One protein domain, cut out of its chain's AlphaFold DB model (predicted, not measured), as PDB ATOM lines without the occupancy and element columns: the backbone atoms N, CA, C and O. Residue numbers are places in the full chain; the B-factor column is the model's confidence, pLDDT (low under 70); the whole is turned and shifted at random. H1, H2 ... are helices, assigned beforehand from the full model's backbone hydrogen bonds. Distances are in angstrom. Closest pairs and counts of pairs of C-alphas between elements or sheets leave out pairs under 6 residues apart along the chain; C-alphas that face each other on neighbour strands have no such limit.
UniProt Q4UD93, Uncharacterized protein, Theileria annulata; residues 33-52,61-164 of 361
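What this domain is: This is residues 33 to 52 and 61 to 164 of the 361 residues of an uncharacterized protein of Theileria annulata (UniProt Q4UD93). A short helix, H5, sits at the core, with a long helical hairpin of H6 and H7 on one side of it, while H2 and H3 cross it on the other and H1 covers the outside of H3. The hairpin makes one end of the long axis, where residues 139 to 146 stick out, and H1 makes the other end. The printed part has 124 residues, with seven named helices in the order H1 to H7 and no named strand, and its class is all helix. It is compact, with a radius of gyration of the C-alphas of 15.6 A, and elongated, spanning 50 by 32 by 24 A.

Where its parts are: H1, residues 33 to 50, begins at C-alpha 33 (182.056, 170.170, 152.702) and is 25.8 A long. After the cut come H2, residues 61 to 72, 16.5 A, and H3, residues 78 to 89, 16.4 A. H4, residues 92 to 96, is 5.8 A long, and H5, residues 100 to 107, is 10.8 A. H6, residues 114 to 137, is the longest at 34.7 A and begins at C-alpha 114 (178.051, 200.182, 166.071). H7, residues 145 to 161, is 25.2 A long and ends at C-alpha 161 (187.225, 189.434, 168.652).

How they stand to each other: H5 is the hub and touches four helices. It touches H2 about perpendicular at 81 degrees, the closest C-alphas being those of Asn 68 and Gly 101, 4.1 A apart. With residues 81 to 85 alone, H3 touches H5 about perpendicular at 76 degrees, closest at the C-alphas of Cys 81 and Ile 105, 5.0 A. H7 runs the same way as H5 at a shallow tilt of 14 degrees and touches it, closest at the C-alphas of Ser 100 and Asn 154, 4.7 A. H5 and H6 form a helical hairpin at a shallow tilt of 28 degrees; H6 touches H5 with residues 116 to 123 alone, closest at the C-alphas of Leu 103 and Val 120, 6.6 A. H6 and H7 form another, at a shallow tilt of 34 degrees, only just short of steep; H6 touches H7 with residues 120 to 131 alone, closest at the C-alphas of Cys 124 and Val 158, 5.7 A. With residues 40 to 48 alone, H1 touches H3, closest at the C-alphas of Ile 44 and His 83, 6.5 A; they run the same way at a steep tilt of 37 degrees, only just past shallow. H3 and H4 only just touch, only at the corner, with 3 pairs of C-alphas within 8 A, closest at Phe 88 and Ile 94, 6.2 A. H1 and H2 are apart. In H1 to H6 every O i to N i+4 pair is within hydrogen-bond range; in H7, 10 of 13 are.

The domain as a whole: The two C-alphas farthest apart are those of Lys 52 and Lys 139, at 51.0 A. Residues 53 to 60 are not printed, and C-alphas 52 and 61 are 21.3 A apart across this cut. Of the links that are printed whole, no link is long. The mean pLDDT of the printed part is 84.6, and residues 50 to 52 and 139 to 146 are under 70.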
ATOM      1  N   THR A  33     182.455 168.851 153.207       74.62
ATOM      2  CA  THR A  33     182.056 170.170 152.702       74.62
ATOM      3  C   THR A  33     180.613 170.147 152.206       74.62
ATOM      4  O   THR A  33     179.843 171.052 152.528       74.62
ATOM      5  N   LYS A  34     180.210 169.080 151.502       79.56
ATOM      6  CA  LYS A  34     178.824 168.864 151.076       79.56
ATOM      7  C   LYS A  34     177.870 168.756 152.271       79.56
ATOM      8  O   LYS A  34     176.901 169.505 152.307       79.56
ATOM      9  N   CYS A  35     178.172 167.923 153.271       79.62
ATOM     10  CA  CYS A  35     177.351 167.778 154.482       79.62
ATOM     11  C   CYS A  35     177.230 169.090 155.276       79.62
ATOM     12  O   CYS A  35     176.145 169.448 155.731       79.62
ATOM     13  N   VAL A  36     178.333 169.830 155.427       84.50
ATOM     14  CA  VAL A  36     178.360 171.141 156.093       84.50
ATOM     15  C   VAL A  36     177.488 172.143 155.338       84.50
ATOM     16  O   VAL A  36     176.684 172.835 155.957       84.50
ATOM     17  N   ASN A  37     177.611 172.214 154.012       86.31
ATOM     18  CA  ASN A  37     176.819 173.132 153.195       86.31
ATOM     19  C   ASN A  37     175.333 172.754 153.184       86.31
ATOM     20  O   ASN A  37     174.485 173.633 153.315       86.31
ATOM     21  N   GLU A  38     175.013 171.462 153.113       85.62
ATOM     22  CA  GLU A  38     173.638 170.971 153.215       85.62
ATOM     23  C   GLU A  38     173.011 171.355 154.562       85.62
ATOM     24  O   GLU A  38     171.894 171.876 154.601       85.62
ATOM     25  N   PHE A  39     173.752 171.178 155.660       88.62
ATOM     26  CA  PHE A  39     173.307 171.601 156.985       88.62
ATOM     27  C   PHE A  39     173.050 173.110 157.045       88.62
ATOM     28  O   PHE A  39     172.004 173.529 157.540       88.62
ATOM     29  N   LYS A  40     173.975 173.932 156.524       90.00
ATOM     30  CA  LYS A  40     173.822 175.397 156.496       90.00
ATOM     31  C   LYS A  40     172.552 175.812 155.765       90.00
ATOM     32  O   LYS A  40     171.788 176.603 156.308       90.00
ATOM     33  N   VAL A  41     172.318 175.269 154.569       89.25
ATOM     34  CA  VAL A  41     171.139 175.597 153.752       89.25
ATOM     35  C   VAL A  41     169.853 175.215 154.484       89.25
ATOM     36  O   VAL A  41     168.951 176.041 154.603       89.25
ATOM     37  N   LYS A  42     169.783 173.995 155.036       87.69
ATOM     38  CA  LYS A  42     168.611 173.538 155.801       87.69
ATOM     39  C   LYS A  42     168.348 174.421 157.023       87.69
ATOM     40  O   LYS A  42     167.206 174.822 157.237       87.69
ATOM     41  N   LEU A  43     169.392 174.764 157.784       87.88
ATOM     42  CA  LEU A  43     169.261 175.623 158.960       87.88
ATOM     43  C   LEU A  43     168.808 177.036 158.583       87.88
ATOM     44  O   LEU A  43     167.888 177.554 159.204       87.88
ATOM     45  N   ILE A  44     169.424 177.654 157.571       88.50
ATOM     46  CA  ILE A  44     169.058 179.003 157.116       88.50
ATOM     47  C   ILE A  44     167.592 179.031 156.672       88.50
ATOM     48  O   ILE A  44     166.840 179.885 157.134       88.50
ATOM     49  N   ASN A  45     167.153 178.051 155.877       85.44
ATOM     50  CA  ASN A  45     165.756 177.950 155.453       85.44
ATOM     51  C   ASN A  45     164.797 177.827 156.651       85.44
ATOM     52  O   ASN A  45     163.722 178.430 156.652       85.44
ATOM     53  N   GLN A  46     165.179 177.081 157.692       83.44
ATOM     54  CA  GLN A  46     164.384 176.965 158.916       83.44
ATOM     55  C   GLN A  46     164.352 178.280 159.714       83.44
ATOM     56  O   GLN A  46     163.296 178.670 160.207       83.44
ATOM     57  N   LEU A  47     165.469 179.005 159.802       82.50
ATOM     58  CA  LEU A  47     165.542 180.308 160.475       82.50
ATOM     59  C   LEU A  47     164.748 181.400 159.736       82.50
ATOM     60  O   LEU A  47     164.066 182.209 160.364       82.50
ATOM     61  N   ASP A  48     164.795 181.415 158.404       77.00
ATOM     62  CA  ASP A  48     164.117 182.433 157.596       77.00
ATOM     63  C   ASP A  48     162.605 182.182 157.485       77.00
ATOM     64  O   ASP A  48     161.819 183.132 157.484       77.00
ATOM     65  N   SER A  49     162.180 180.915 157.437       71.12
ATOM     66  CA  SER A  49     160.753 180.545 157.411       71.12
ATOM     67  C   SER A  49     160.033 180.865 158.722       71.12
ATOM     68  O   SER A  49     158.850 181.207 158.718       71.12
ATOM     69  N   THR A  50     160.755 180.830 159.839       60.00
ATOM     70  CA  THR A  50     160.205 181.056 161.178       60.00
ATOM     71  C   THR A  50     160.248 182.511 161.637       60.00
ATOM     72  O   THR A  50     159.437 182.927 162.467       60.00
ATOM     73  N   GLY A  51     161.099 183.337 161.019       49.84
ATOM     74  CA  GLY A  51     161.157 184.784 161.246       49.84
ATOM     75  C   GLY A  51     159.872 185.557 160.904       49.84
ATOM     76  O   GLY A  51     159.818 186.758 161.157       49.84
ATOM     77  N   LYS A  52     158.844 184.900 160.347       47.97
ATOM     78  CA  LYS A  52     157.521 185.485 160.065       47.97
ATOM     79  C   LYS A  52     156.467 185.241 161.159       47.97
ATOM     80  O   LYS A  52     155.440 185.908 161.122       47.97
ATOM     81  N   GLU A  61     169.687 176.638 173.313       85.50
ATOM     82  CA  GLU A  61     170.753 175.661 173.501       85.50
ATOM     83  C   GLU A  61     171.218 175.087 172.159       85.50
ATOM     84  O   GLU A  61     172.420 175.004 171.899       85.50
ATOM     85  N   PHE A  62     170.281 174.740 171.276       85.88
ATOM     86  CA  PHE A  62     170.607 174.187 169.970       85.88
ATOM     87  C   PHE A  62     171.376 175.187 169.102       85.88
ATOM     88  O   PHE A  62     172.424 174.844 168.550       85.88
ATOM     89  N   LEU A  63     170.933 176.448 169.046       87.31
ATOM     90  CA  LEU A  63     171.645 177.476 168.282       87.31
ATOM     91  C   LEU A  63     173.036 177.776 168.859       87.31
ATOM     92  O   LEU A  63     173.992 177.963 168.105       87.31
ATOM     93  N   THR A  64     173.171 177.780 170.188       88.62
ATOM     94  CA  THR A  64     174.470 177.950 170.861       88.62
ATOM     95  C   THR A  64     175.414 176.790 170.536       88.62
ATOM     96  O   THR A  64     176.595 176.991 170.247       88.62
ATOM     97  N   ASN A  65     174.893 175.564 170.524       87.69
ATOM     98  CA  ASN A  65     175.660 174.373 170.180       87.69
ATOM     99  C   ASN A  65     176.085 174.355 168.703       87.69
ATOM    100  O   ASN A  65     177.229 174.002 168.413       87.69
ATOM    101  N   ILE A  66     175.223 174.797 167.781       89.31
ATOM    102  CA  ILE A  66     175.582 174.999 166.369       89.31
ATOM    103  C   ILE A  66     176.694 176.033 166.240       89.31
ATOM    104  O   ILE A  66     177.675 175.794 165.539       89.31
ATOM    105  N   ALA A  67     176.561 177.169 166.919       90.19
ATOM    106  CA  ALA A  67     177.553 178.231 166.867       90.19
ATOM    107  C   ALA A  67     178.948 177.730 167.259       90.19
ATOM    108  O   ALA A  67     179.926 177.977 166.551       90.19
ATOM    109  N   ASN A  68     179.029 176.982 168.363       88.94
ATOM    110  CA  ASN A  68     180.276 176.378 168.827       88.94
ATOM    111  C   ASN A  68     180.808 175.338 167.832       88.94
ATOM    112  O   ASN A  68     181.976 175.395 167.459       88.94
ATOM    113  N   LEU A  69     179.940 174.453 167.332       88.12
ATOM    114  CA  LEU A  69     180.311 173.429 166.357       88.12
ATOM    115  C   LEU A  69     180.915 174.031 165.079       88.12
ATOM    116  O   LEU A  69     181.961 173.584 164.614       88.12
ATOM    117  N   PHE A  70     180.273 175.051 164.510       88.44
ATOM    118  CA  PHE A  70     180.731 175.677 163.269       88.44
ATOM    119  C   PHE A  70     182.004 176.501 163.462       88.44
ATOM    120  O   PHE A  70     182.839 176.543 162.555       88.44
ATOM    121  N   TYR A  71     182.189 177.097 164.644       87.38
ATOM    122  CA  TYR A  71     183.461 177.709 165.016       87.38
ATOM    123  C   TYR A  71     184.586 176.663 165.082       87.38
ATOM    124  O   TYR A  71     185.648 176.867 164.488       87.38
ATOM    125  N   ASP A  72     184.345 175.516 165.723       81.44
ATOM    126  CA  ASP A  72     185.336 174.441 165.858       81.44
ATOM    127  C   ASP A  72     185.698 173.790 164.516       81.44
ATOM    128  O   ASP A  72     186.867 173.470 164.276       81.44
ATOM    129  N   LEU A  73     184.717 173.646 163.620       80.19
ATOM    130  CA  LEU A  73     184.910 173.174 162.245       80.19
ATOM    131  C   LEU A  73     185.532 174.232 161.319       80.19
ATOM    132  O   LEU A  73     185.847 173.916 160.176       80.19
ATOM    133  N   LYS A  74     185.709 175.480 161.782       82.06
ATOM    134  CA  LYS A  74     186.128 176.633 160.961       82.06
ATOM    135  C   LYS A  74     185.239 176.846 159.728       82.06
ATOM    136  O   LYS A  74     185.707 177.286 158.682       82.06
ATOM    137  N   ALA A  75     183.950 176.551 159.862       84.56
ATOM    138  CA  ALA A  75     182.979 176.570 158.772       84.56
ATOM    139  C   ALA A  75     182.063 177.808 158.800       84.56
ATOM    140  O   ALA A  75     181.015 177.808 158.158       84.56
ATOM    141  N   CYS A  76     182.421 178.859 159.540       86.31
ATOM    142  CA  CYS A  76     181.661 180.107 159.613       86.31
ATOM    143  C   CYS A  76     181.975 181.020 158.415       86.31
ATOM    144  O   CYS A  76     182.970 181.741 158.444       86.31
ATOM    145  N   ASP A  77     181.132 181.002 157.382       88.44
ATOM    146  CA  ASP A  77     181.176 181.992 156.297       88.44
ATOM    147  C   ASP A  77     180.299 183.225 156.613       88.44
ATOM    148  O   ASP A  77     179.403 183.139 157.463       88.44
ATOM    149  N   PRO A  78     180.523 184.377 155.945       88.69
ATOM    150  CA  PRO A  78     179.791 185.610 156.235       88.69
ATOM    151  C   PRO A  78     178.266 185.488 156.107       88.69
ATOM    152  O   PRO A  78     177.544 186.088 156.905       88.69
ATOM    153  N   ASN A  79     177.766 184.701 155.147       89.75
ATOM    154  CA  ASN A  79     176.330 184.520 154.945       89.75
ATOM    155  C   ASN A  79     175.718 183.735 156.114       89.75
ATOM    156  O   ASN A  79     174.745 184.167 156.731       89.75
ATOM    157  N   PHE A  80     176.351 182.628 156.499       90.12
ATOM    158  CA  PHE A  80     175.930 181.844 157.656       90.12
ATOM    159  C   PHE A  80     175.962 182.661 158.959       90.12
ATOM    160  O   PHE A  80     175.015 182.617 159.749       90.12
ATOM    161  N   CYS A  81     177.011 183.467 159.163       91.12
ATOM    162  CA  CYS A  81     177.106 184.364 160.315       91.12
ATOM    163  C   CYS A  81     175.981 185.410 160.340       91.12
ATOM    164  O   CYS A  81     175.448 185.710 161.411       91.12
ATOM    165  N   TYR A  82     175.595 185.949 159.180       90.56
ATOM    166  CA  TYR A  82     174.495 186.905 159.073       90.56
ATOM    167  C   TYR A  82     173.167 186.312 159.573       90.56
ATOM    168  O   TYR A  82     172.584 186.865 160.511       90.56
ATOM    169  N   HIS A  83     172.726 185.167 159.039       88.94
ATOM    170  CA  HIS A  83     171.437 184.569 159.424       88.94
ATOM    171  C   HIS A  83     171.400 184.146 160.899       88.94
ATOM    172  O   HIS A  83     170.442 184.466 161.606       88.94
ATOM    173  N   LEU A  84     172.465 183.512 161.406       89.62
ATOM    174  CA  LEU A  84     172.520 183.123 162.819       89.62
ATOM    175  C   LEU A  84     172.498 184.332 163.753       89.62
ATOM    176  O   LEU A  84     171.757 184.340 164.733       89.62
ATOM    177  N   SER A  85     173.255 185.385 163.438       88.94
ATOM    178  CA  SER A  85     173.253 186.590 164.269       88.94
ATOM    179  C   SER A  85     171.881 187.268 164.326       88.94
ATOM    180  O   SER A  85     171.478 187.706 165.399       88.94
ATOM    181  N   LYS A  86     171.120 187.289 163.222       87.38
ATOM    182  CA  LYS A  86     169.744 187.805 163.202       87.38
ATOM    183  C   LYS A  86     168.831 186.984 164.117       87.38
ATOM    184  O   LYS A  86     168.039 187.559 164.855       87.38
ATOM    185  N   SER A  87     168.991 185.657 164.116       85.06
ATOM    186  CA  SER A  87     168.258 184.776 165.029       85.06
ATOM    187  C   SER A  87     168.632 185.008 166.493       85.06
ATOM    188  O   SER A  87     167.759 184.948 167.357       85.06
ATOM    189  N   PHE A  88     169.905 185.274 166.796       87.75
ATOM    190  CA  PHE A  88     170.346 185.574 168.157       87.75
ATOM    191  C   PHE A  88     169.804 186.911 168.665       87.75
ATOM    192  O   PHE A  88     169.436 187.012 169.827       87.75
ATOM    193  N   GLU A  89     169.705 187.931 167.808       84.50
ATOM    194  CA  GLU A  89     169.233 189.273 168.191       84.50
ATOM    195  C   GLU A  89     167.804 189.293 168.735       84.50
ATOM    196  O   GLU A  89     167.448 190.205 169.479       84.50
ATOM    197  N   GLN A  90     167.010 188.281 168.397       79.12
ATOM    198  CA  GLN A  90     165.647 188.103 168.888       79.12
ATOM    199  C   GLN A  90     165.596 187.407 170.264       79.12
ATOM    200  O   GLN A  90     164.525 187.305 170.854       79.12
ATOM    201  N   ARG A  91     166.739 186.940 170.795       77.75
ATOM    202  CA  ARG A  91     166.847 186.081 171.988       77.75
ATOM    203  C   ARG A  91     167.754 186.725 173.041       77.75
ATOM    204  O   ARG A  91     168.985 186.747 172.924       77.75
ATOM    205  N   SER A  92     167.150 187.260 174.100       71.88
ATOM    206  CA  SER A  92     167.857 187.988 175.168       71.88
ATOM    207  C   SER A  92     168.840 187.114 175.956       71.88
ATOM    208  O   SER A  92     169.912 187.590 176.328       71.88
ATOM    209  N   ILE A  93     168.527 185.828 176.153       72.81
ATOM    210  CA  ILE A  93     169.381 184.867 176.870       72.81
ATOM    211  C   ILE A  93     170.746 184.754 176.183       72.81
ATOM    212  O   ILE A  93     171.781 184.908 176.830       72.81
ATOM    213  N   ILE A  94     170.750 184.590 174.859       71.94
ATOM    214  CA  ILE A  94     171.971 184.447 174.058       71.94
ATOM    215  C   ILE A  94     172.759 185.764 174.005       71.94
ATOM    216  O   ILE A  94     173.987 185.766 174.079       71.94
ATOM    217  N   THR A  95     172.067 186.898 173.886       75.56
ATOM    218  CA  THR A  95     172.702 188.210 173.656       75.56
ATOM    219  C   THR A  95     173.148 188.941 174.915       75.56
ATOM    220  O   THR A  95     173.924 189.894 174.813       75.56
ATOM    221  N   SER A  96     172.716 188.484 176.094       75.38
ATOM    222  CA  SER A  96     173.112 189.041 177.394       75.38
ATOM    223  C   SER A  96     174.627 188.965 177.633       75.38
ATOM    224  O   SER A  96     175.238 189.924 178.109       75.38
ATOM    225  N   GLN A  97     175.249 187.850 177.242       82.56
ATOM    226  CA  GLN A  97     176.689 187.645 177.298       82.56
ATOM    227  C   GLN A  97     177.111 186.672 176.196       82.56
ATOM    228  O   GLN A  97     177.057 185.455 176.366       82.56
ATOM    229  N   LEU A  98     177.589 187.212 175.075       87.88
ATOM    230  CA  LEU A  98     178.065 186.386 173.969       87.88
ATOM    231  C   LEU A  98     179.302 185.589 174.404       87.88
ATOM    232  O   LEU A  98     180.272 186.155 174.916       87.88
ATOM    233  N   GLN A  99     179.285 184.278 174.168       89.38
ATOM    234  CA  GLN A  99     180.389 183.376 174.498       89.38
ATOM    235  C   GLN A  99     180.767 182.522 173.287       89.38
ATOM    236  O   GLN A  99     179.917 182.159 172.473       89.38
ATOM    237  N   SER A 100     182.049 182.176 173.193       89.19
ATOM    238  CA  SER A 100     182.595 181.181 172.267       89.19
ATOM    239  C   SER A 100     182.098 181.357 170.818       89.19
ATOM    240  O   SER A 100     182.211 182.449 170.260       89.19
ATOM    241  N   GLY A 101     181.538 180.325 170.183       89.69
ATOM    242  CA  GLY A 101     181.104 180.393 168.785       89.69
ATOM    243  C   GLY A 101     180.036 181.458 168.514       89.69
ATOM    244  O   GLY A 101     180.025 182.054 167.438       89.69
ATOM    245  N   VAL A 102     179.184 181.775 169.496       91.88
ATOM    246  CA  VAL A 102     178.174 182.840 169.362       91.88
ATOM    247  C   VAL A 102     178.859 184.206 169.256       91.88
ATOM    248  O   VAL A 102     178.525 185.005 168.380       91.88
ATOM    249  N   LEU A 103     179.869 184.457 170.099       94.06
ATOM    250  CA  LEU A 103     180.695 185.668 170.031       94.06
ATOM    251  C   LEU A 103     181.392 185.787 168.668       94.06
ATOM    252  O   LEU A 103     181.367 186.858 168.059       94.06
ATOM    253  N   TRP A 104     181.952 184.682 168.166       93.56
ATOM    254  CA  TRP A 104     182.601 184.628 166.853       93.56
ATOM    255  C   TRP A 104     181.642 184.960 165.704       93.56
ATOM    256  O   TRP A 104     182.001 185.723 164.806       93.56
ATOM    257  N   ILE A 105     180.414 184.433 165.735       91.88
ATOM    258  CA  ILE A 105     179.392 184.706 164.715       91.88
ATOM    259  C   ILE A 105     178.992 186.181 164.704       91.88
ATOM    260  O   ILE A 105     178.903 186.782 163.635       91.88
ATOM    261  N   TYR A 106     178.787 186.786 165.876       91.38
ATOM    262  CA  TYR A 106     178.491 188.218 165.965       91.38
ATOM    263  C   TYR A 106     179.629 189.083 165.428       91.38
ATOM    264  O   TYR A 106     179.374 190.088 164.762       91.38
ATOM    265  N   TYR A 107     180.871 188.704 165.730       91.81
ATOM    266  CA  TYR A 107     182.058 189.421 165.284       91.81
ATOM    267  C   TYR A 107     182.263 189.329 163.762       91.81
ATOM    268  O   TYR A 107     182.568 190.340 163.135       91.81
ATOM    269  N   ASN A 108     182.040 188.153 163.163       91.12
ATOM    270  CA  ASN A 108     182.221 187.918 161.723       91.12
ATOM    271  C   ASN A 108     180.984 188.215 160.867       91.12
ATOM    272  O   ASN A 108     180.986 187.940 159.668       91.12
ATOM    273  N   ASN A 109     179.918 188.768 161.446       89.44
ATOM    274  CA  ASN A 109     178.769 189.195 160.661       89.44
ATOM    275  C   ASN A 109     179.197 190.302 159.663       89.44
ATOM    276  O   ASN A 109     179.720 191.333 160.100       89.44
ATOM    277  N   PRO A 110     178.931 190.149 158.350       88.31
ATOM    278  CA  PRO A 110     179.320 191.130 157.331       88.31
ATOM    279  C   PRO A 110     178.684 192.515 157.538       88.31
ATOM    280  O   PRO A 110     179.244 193.527 157.129       88.31
ATOM    281  N   LEU A 111     177.541 192.586 158.222       88.69
ATOM    282  CA  LEU A 111     176.807 193.815 158.528       88.69
ATOM    283  C   LEU A 111     177.046 194.285 159.972       88.69
ATOM    284  O   LEU A 111     176.122 194.732 160.666       88.69
ATOM    285  N   ILE A 112     178.272 194.150 160.483       86.00
ATOM    286  CA  ILE A 112     178.607 194.547 161.854       86.00
ATOM    287  C   ILE A 112     178.526 196.075 162.051       86.00
ATOM    288  O   ILE A 112     179.406 196.847 161.668       86.00
ATOM    289  N   ASN A 113     177.462 196.524 162.722       86.88
ATOM    290  CA  ASN A 113     177.211 197.934 163.029       86.88
ATOM    291  C   ASN A 113     177.710 198.338 164.434       86.88
ATOM    292  O   ASN A 113     178.154 197.510 165.236       86.88
ATOM    293  N   ARG A 114     177.605 199.633 164.772       88.31
ATOM    294  CA  ARG A 114     178.051 200.182 166.071       88.31
ATOM    295  C   ARG A 114     177.392 199.492 167.273       88.31
ATOM    296  O   ARG A 114     178.056 199.313 168.293       88.31
ATOM    297  N   ARG A 115     176.118 199.093 167.170       87.12
ATOM    298  CA  ARG A 115     175.389 198.384 168.238       87.12
ATOM    299  C   ARG A 115     175.968 196.985 168.457       87.12
ATOM    300  O   ARG A 115     176.325 196.663 169.585       87.12
ATOM    301  N   ARG A 116     176.158 196.203 167.388       87.50
ATOM    302  CA  ARG A 116     176.776 194.864 167.452       87.50
ATOM    303  C   ARG A 116     178.192 194.919 168.023       87.50
ATOM    304  O   ARG A 116     178.506 194.165 168.938       87.50
ATOM    305  N   ARG A 117     179.015 195.885 167.588       90.00
ATOM    306  CA  ARG A 117     180.369 196.087 168.145       90.00
ATOM    307  C   ARG A 117     180.349 196.375 169.648       90.00
ATOM    308  O   ARG A 117     181.210 195.878 170.364       90.00
ATOM    309  N   LYS A 118     179.377 197.155 170.144       90.44
ATOM    310  CA  LYS A 118     179.227 197.408 171.589       90.44
ATOM    311  C   LYS A 118     178.946 196.116 172.362       90.44
ATOM    312  O   LYS A 118     179.591 195.914 173.383       90.44
ATOM    313  N   ILE A 119     178.055 195.257 171.857       90.69
ATOM    314  CA  ILE A 119     177.702 193.970 172.485       90.69
ATOM    315  C   ILE A 119     178.895 193.002 172.481       90.69
ATOM    316  O   ILE A 119     179.195 192.374 173.496       90.69
ATOM    317  N   VAL A 120     179.621 192.913 171.361       92.38
ATOM    318  CA  VAL A 120     180.857 192.116 171.266       92.38
ATOM    319  C   VAL A 120     181.877 192.600 172.299       92.38
ATOM    320  O   VAL A 120     182.371 191.811 173.103       92.38
ATOM    321  N   ASN A 121     182.139 193.909 172.344       92.38
ATOM    322  CA  ASN A 121     183.108 194.492 173.270       92.38
ATOM    323  C   ASN A 121     182.697 194.321 174.741       92.38
ATOM    324  O   ASN A 121     183.556 194.029 175.573       92.38
ATOM    325  N   SER A 122     181.417 194.501 175.087       92.06
ATOM    326  CA  SER A 122     180.938 194.288 176.458       92.06
ATOM    327  C   SER A 122     181.070 192.822 176.865       92.06
ATOM    328  O   SER A 122     181.608 192.542 177.933       92.06
ATOM    329  N   SER A 123     180.689 191.892 175.987       93.81
ATOM    330  CA  SER A 123     180.810 190.450 176.233       93.81
ATOM    331  C   SER A 123     182.269 190.029 176.441       93.81
ATOM    332  O   SER A 123     182.572 189.301 177.386       93.81
ATOM    333  N   CYS A 124     183.194 190.568 175.637       94.12
ATOM    334  CA  CYS A 124     184.631 190.331 175.795       94.12
ATOM    335  C   CYS A 124     185.166 190.862 177.133       94.12
ATOM    336  O   CYS A 124     185.918 190.169 177.814       94.12
ATOM    337  N   LYS A 125     184.753 192.067 177.552       92.38
ATOM    338  CA  LYS A 125     185.136 192.629 178.861       92.38
ATOM    339  C   LYS A 125     184.639 191.768 180.021       92.38
ATOM    340  O   LYS A 125     185.405 191.506 180.946       92.38
ATOM    341  N   ILE A 126     183.388 191.306 179.962       92.81
ATOM    342  CA  ILE A 126     182.815 190.424 180.989       92.81
ATOM    343  C   ILE A 126     183.579 189.096 181.025       92.81
ATOM    344  O   ILE A 126     183.943 188.635 182.103       92.81
ATOM    345  N   ALA A 127     183.879 188.505 179.864       92.81
ATOM    346  CA  ALA A 127     184.649 187.267 179.775       92.81
ATOM    347  C   ALA A 127     186.048 187.393 180.405       92.81
ATOM    348  O   ALA A 127     186.453 186.510 181.158       92.81
ATOM    349  N   ILE A 128     186.753 188.502 180.156       93.06
ATOM    350  CA  ILE A 128     188.068 188.771 180.759       93.06
ATOM    351  C   ILE A 128     187.952 188.934 182.278       93.06
ATOM    352  O   ILE A 128     188.721 188.321 183.012       93.06
ATOM    353  N   ASN A 129     186.989 189.723 182.764       92.44
ATOM    354  CA  ASN A 129     186.797 189.920 184.204       92.44
ATOM    355  C   ASN A 129     186.442 188.609 184.917       92.44
ATOM    356  O   ASN A 129     186.974 188.336 185.991       92.44
ATOM    357  N   ARG A 130     185.592 187.782 184.297       90.88
ATOM    358  CA  ARG A 130     185.262 186.449 184.803       90.88
ATOM    359  C   ARG A 130     186.500 185.560 184.857       90.88
ATOM    360  O   ARG A 130     186.724 184.930 185.878       90.88
ATOM    361  N   ALA A 131     187.314 185.539 183.803       90.31
ATOM    362  CA  ALA A 131     188.550 184.763 183.799       90.31
ATOM    363  C   ALA A 131     189.514 185.201 184.907       90.31
ATOM    364  O   ALA A 131     190.023 184.347 185.616       90.31
ATOM    365  N   ILE A 132     189.713 186.511 185.101       90.75
ATOM    366  CA  ILE A 132     190.553 187.043 186.188       90.75
ATOM    367  C   ILE A 132     190.066 186.530 187.548       90.75
ATOM    368  O   ILE A 132     190.865 186.043 188.340       90.75
ATOM    369  N   HIS A 133     188.762 186.627 187.809       90.12
ATOM    370  CA  HIS A 133     188.174 186.185 189.072       90.12
ATOM    371  C   HIS A 133     188.332 184.673 189.286       90.12
ATOM    372  O   HIS A 133     188.799 184.239 190.331       90.12
ATOM    373  N   GLU A 134     188.006 183.865 188.277       87.44
ATOM    374  CA  GLU A 134     188.143 182.404 188.348       87.44
ATOM    375  C   GLU A 134     189.610 181.977 188.500       87.44
ATOM    376  O   GLU A 134     189.902 181.035 189.230       87.44
ATOM    377  N   PHE A 135     190.547 182.689 187.861       86.94
ATOM    378  CA  PHE A 135     191.977 182.425 188.001       86.94
ATOM    379  C   PHE A 135     192.441 182.710 189.424       86.94
ATOM    380  O   PHE A 135     193.118 181.866 189.995       86.94
ATOM    381  N   LEU A 136     192.052 183.834 190.026       84.06
ATOM    382  CA  LEU A 136     192.413 184.145 191.413       84.06
ATOM    383  C   LEU A 136     191.797 183.148 192.409       84.06
ATOM    384  O   LEU A 136     192.489 182.693 193.319       84.06
ATOM    385  N   ASN A 137     190.550 182.730 192.180       83.19
ATOM    386  CA  ASN A 137     189.844 181.776 193.041       83.19
ATOM    387  C   ASN A 137     190.411 180.349 192.995       83.19
ATOM    388  O   ASN A 137     190.113 179.549 193.883       83.19
ATOM    389  N   LEU A 138     191.249 180.009 192.006       75.00
ATOM    390  CA  LEU A 138     191.942 178.714 191.966       75.00
ATOM    391  C   LEU A 138     192.775 178.443 193.212       75.00
ATOM    392  O   LEU A 138     192.939 177.284 193.582       75.00
ATOM    393  N   LYS A 139     193.292 179.496 193.852       68.69
ATOM    394  CA  LYS A 139     194.060 179.377 195.095       68.69
ATOM    395  C   LYS A 139     193.241 178.746 196.223       68.69
ATOM    396  O   LYS A 139     193.815 178.097 197.088       68.69
ATOM    397  N   GLU A 140     191.922 178.925 196.198       67.19
ATOM    398  CA  GLU A 140     191.017 178.524 197.276       67.19
ATOM    399  C   GLU A 140     190.233 177.242 196.944       67.19
ATOM    400  O   GLU A 140     189.881 176.498 197.853       67.19
ATOM    401  N   ASN A 141     189.975 176.948 195.659       64.25
ATOM    402  CA  ASN A 141     189.105 175.840 195.231       64.25
ATOM    403  C   ASN A 141     189.646 175.084 193.996       64.25
ATOM    404  O   ASN A 141     189.170 175.260 192.873       64.25
ATOM    405  N   VAL A 142     190.613 174.182 194.205       62.69
ATOM    406  CA  VAL A 142     191.312 173.409 193.146       62.69
ATOM    407  C   VAL A 142     190.398 172.409 192.395       62.69
ATOM    408  O   VAL A 142     190.733 171.922 191.318       62.69
ATOM    409  N   THR A 143     189.202 172.108 192.908       57.94
ATOM    410  CA  THR A 143     188.385 170.947 192.502       57.94
ATOM    411  C   THR A 143     187.580 171.091 191.202       57.94
ATOM    412  O   THR A 143     186.911 170.138 190.807       57.94
ATOM    413  N   ASN A 144     187.616 172.230 190.489       64.56
ATOM    414  CA  ASN A 144     186.735 172.466 189.328       64.56
ATOM    415  C   ASN A 144     187.443 172.657 187.974       64.56
ATOM    416  O   ASN A 144     187.097 173.537 187.184       64.56
ATOM    417  N   ILE A 145     188.405 171.784 187.681       64.94
ATOM    418  CA  ILE A 145     189.213 171.766 186.447       64.94
ATOM    419  C   ILE A 145     188.340 171.766 185.168       64.94
ATOM    420  O   ILE A 145     188.665 172.442 184.193       64.94
ATOM    421  N   ALA A 146     187.169 171.118 185.168       66.62
ATOM    422  CA  ALA A 146     186.269 171.082 184.005       66.62
ATOM    423  C   ALA A 146     185.681 172.457 183.612       66.62
ATOM    424  O   ALA A 146     185.344 172.686 182.446       66.62
ATOM    425  N   LYS A 147     185.560 173.403 184.556       72.81
ATOM    426  CA  LYS A 147     185.136 174.781 184.247       72.81
ATOM    427  C   LYS A 147     186.231 175.572 183.529       72.81
ATOM    428  O   LYS A 147     185.901 176.473 182.756       72.81
ATOM    429  N   PHE A 148     187.502 175.216 183.727       78.19
ATOM    430  CA  PHE A 148     188.632 175.924 183.123       78.19
ATOM    431  C   PHE A 148     188.688 175.756 181.620       78.19
ATOM    432  O   PHE A 148     188.879 176.748 180.925       78.19
ATOM    433  N   ASP A 149     188.430 174.557 181.104       78.38
ATOM    434  CA  ASP A 149     188.408 174.339 179.657       78.38
ATOM    435  C   ASP A 149     187.414 175.288 178.960       78.38
ATOM    436  O   ASP A 149     187.749 175.965 177.986       78.38
ATOM    437  N   LYS A 150     186.213 175.461 179.530       83.00
ATOM    438  CA  LYS A 150     185.210 176.408 179.010       83.00
ATOM    439  C   LYS A 150     185.699 177.860 179.050       83.00
ATOM    440  O   LYS A 150     185.462 178.607 178.100       83.00
ATOM    441  N   ILE A 151     186.383 178.266 180.124       88.25
ATOM    442  CA  ILE A 151     186.948 179.617 180.255       88.25
ATOM    443  C   ILE A 151     188.044 179.840 179.206       88.25
ATOM    444  O   ILE A 151     188.014 180.848 178.500       88.25
ATOM    445  N   LEU A 152     188.973 178.892 179.060       88.19
ATOM    446  CA  LEU A 152     190.095 178.973 178.123       88.19
ATOM    447  C   LEU A 152     189.619 178.973 176.665       88.19
ATOM    448  O   LEU A 152     190.060 179.809 175.872       88.19
ATOM    449  N   ASN A 153     188.653 178.118 176.321       85.25
ATOM    450  CA  ASN A 153     188.050 178.092 174.988       85.25
ATOM    451  C   ASN A 153     187.327 179.404 174.655       85.25
ATOM    452  O   ASN A 153     187.452 179.909 173.536       85.25
ATOM    453  N   ASN A 154     186.640 180.011 175.625       91.00
ATOM    454  CA  ASN A 154     186.018 181.318 175.429       91.00
ATOM    455  C   ASN A 154     187.068 182.435 175.272       91.00
ATOM    456  O   ASN A 154     186.969 183.250 174.354       91.00
ATOM    457  N   LEU A 155     188.111 182.452 176.111       92.12
ATOM    458  CA  LEU A 155     189.215 183.417 176.019       92.12
ATOM    459  C   LEU A 155     189.941 183.349 174.673       92.12
ATOM    460  O   LEU A 155     190.293 184.392 174.120       92.12
ATOM    461  N   LYS A 156     190.097 182.141 174.118       90.31
ATOM    462  CA  LYS A 156     190.628 181.941 172.767       90.31
ATOM    463  C   LYS A 156     189.837 182.738 171.725       90.31
ATOM    464  O   LYS A 156     190.428 183.376 170.862       90.31
ATOM    465  N   VAL A 157     188.503 182.711 171.788       92.06
ATOM    466  CA  VAL A 157     187.653 183.483 170.862       92.06
ATOM    467  C   VAL A 157     187.766 184.982 171.128       92.06
ATOM    468  O   VAL A 157     187.888 185.769 170.186       92.06
ATOM    469  N   VAL A 158     187.765 185.376 172.404       93.94
ATOM    470  CA  VAL A 158     187.893 186.780 172.823       93.94
ATOM    471  C   VAL A 158     189.160 187.416 172.255       93.94
ATOM    472  O   VAL A 158     189.089 188.542 171.768       93.94
ATOM    473  N   GLY A 159     190.287 186.696 172.242       89.62
ATOM    474  CA  GLY A 159     191.545 187.190 171.675       89.62
ATOM    475  C   GLY A 159     191.459 187.587 170.198       89.62
ATOM    476  O   GLY A 159     192.105 188.548 169.781       89.62
ATOM    477  N   TYR A 160     190.605 186.923 169.414       89.88
ATOM    478  CA  TYR A 160     190.362 187.306 168.021       89.88
ATOM    479  C   TYR A 160     189.331 188.432 167.874       89.88
ATOM    480  O   TYR A 160     189.432 189.238 166.953       89.88
ATOM    481  N   CYS A 161     188.344 188.495 168.769       91.38
ATOM    482  CA  CYS A 161     187.225 189.434 168.652       91.38
ATOM    483  C   CYS A 161     187.508 190.805 169.286       91.38
ATOM    484  O   CYS A 161     186.790 191.769 169.019       91.38
ATOM    485  N   TYR A 162     188.521 190.902 170.154       91.44
ATOM    486  CA  TYR A 162     188.733 192.073 170.996       91.44
ATOM    487  C   TYR A 162     190.211 192.384 171.217       91.44
ATOM    488  O   TYR A 162     190.992 191.554 171.676       91.44
ATOM    489  N   LYS A 163     190.590 193.640 170.963       89.25
ATOM    490  CA  LYS A 163     191.916 194.150 171.322       89.25
ATOM    491  C   LYS A 163     191.928 194.499 172.809       89.25
ATOM    492  O   LYS A 163     191.297 195.473 173.221       89.25
ATOM    493  N   LEU A 164     192.651 193.714 173.605       88.06
ATOM    494  CA  LEU A 164     192.729 193.919 175.049       88.06
ATOM    495  C   LEU A 164     193.382 195.273 175.394       88.06
ATOM    496  O   LEU A 164     194.488 195.551 174.925       88.06
TER     497      LEU A 164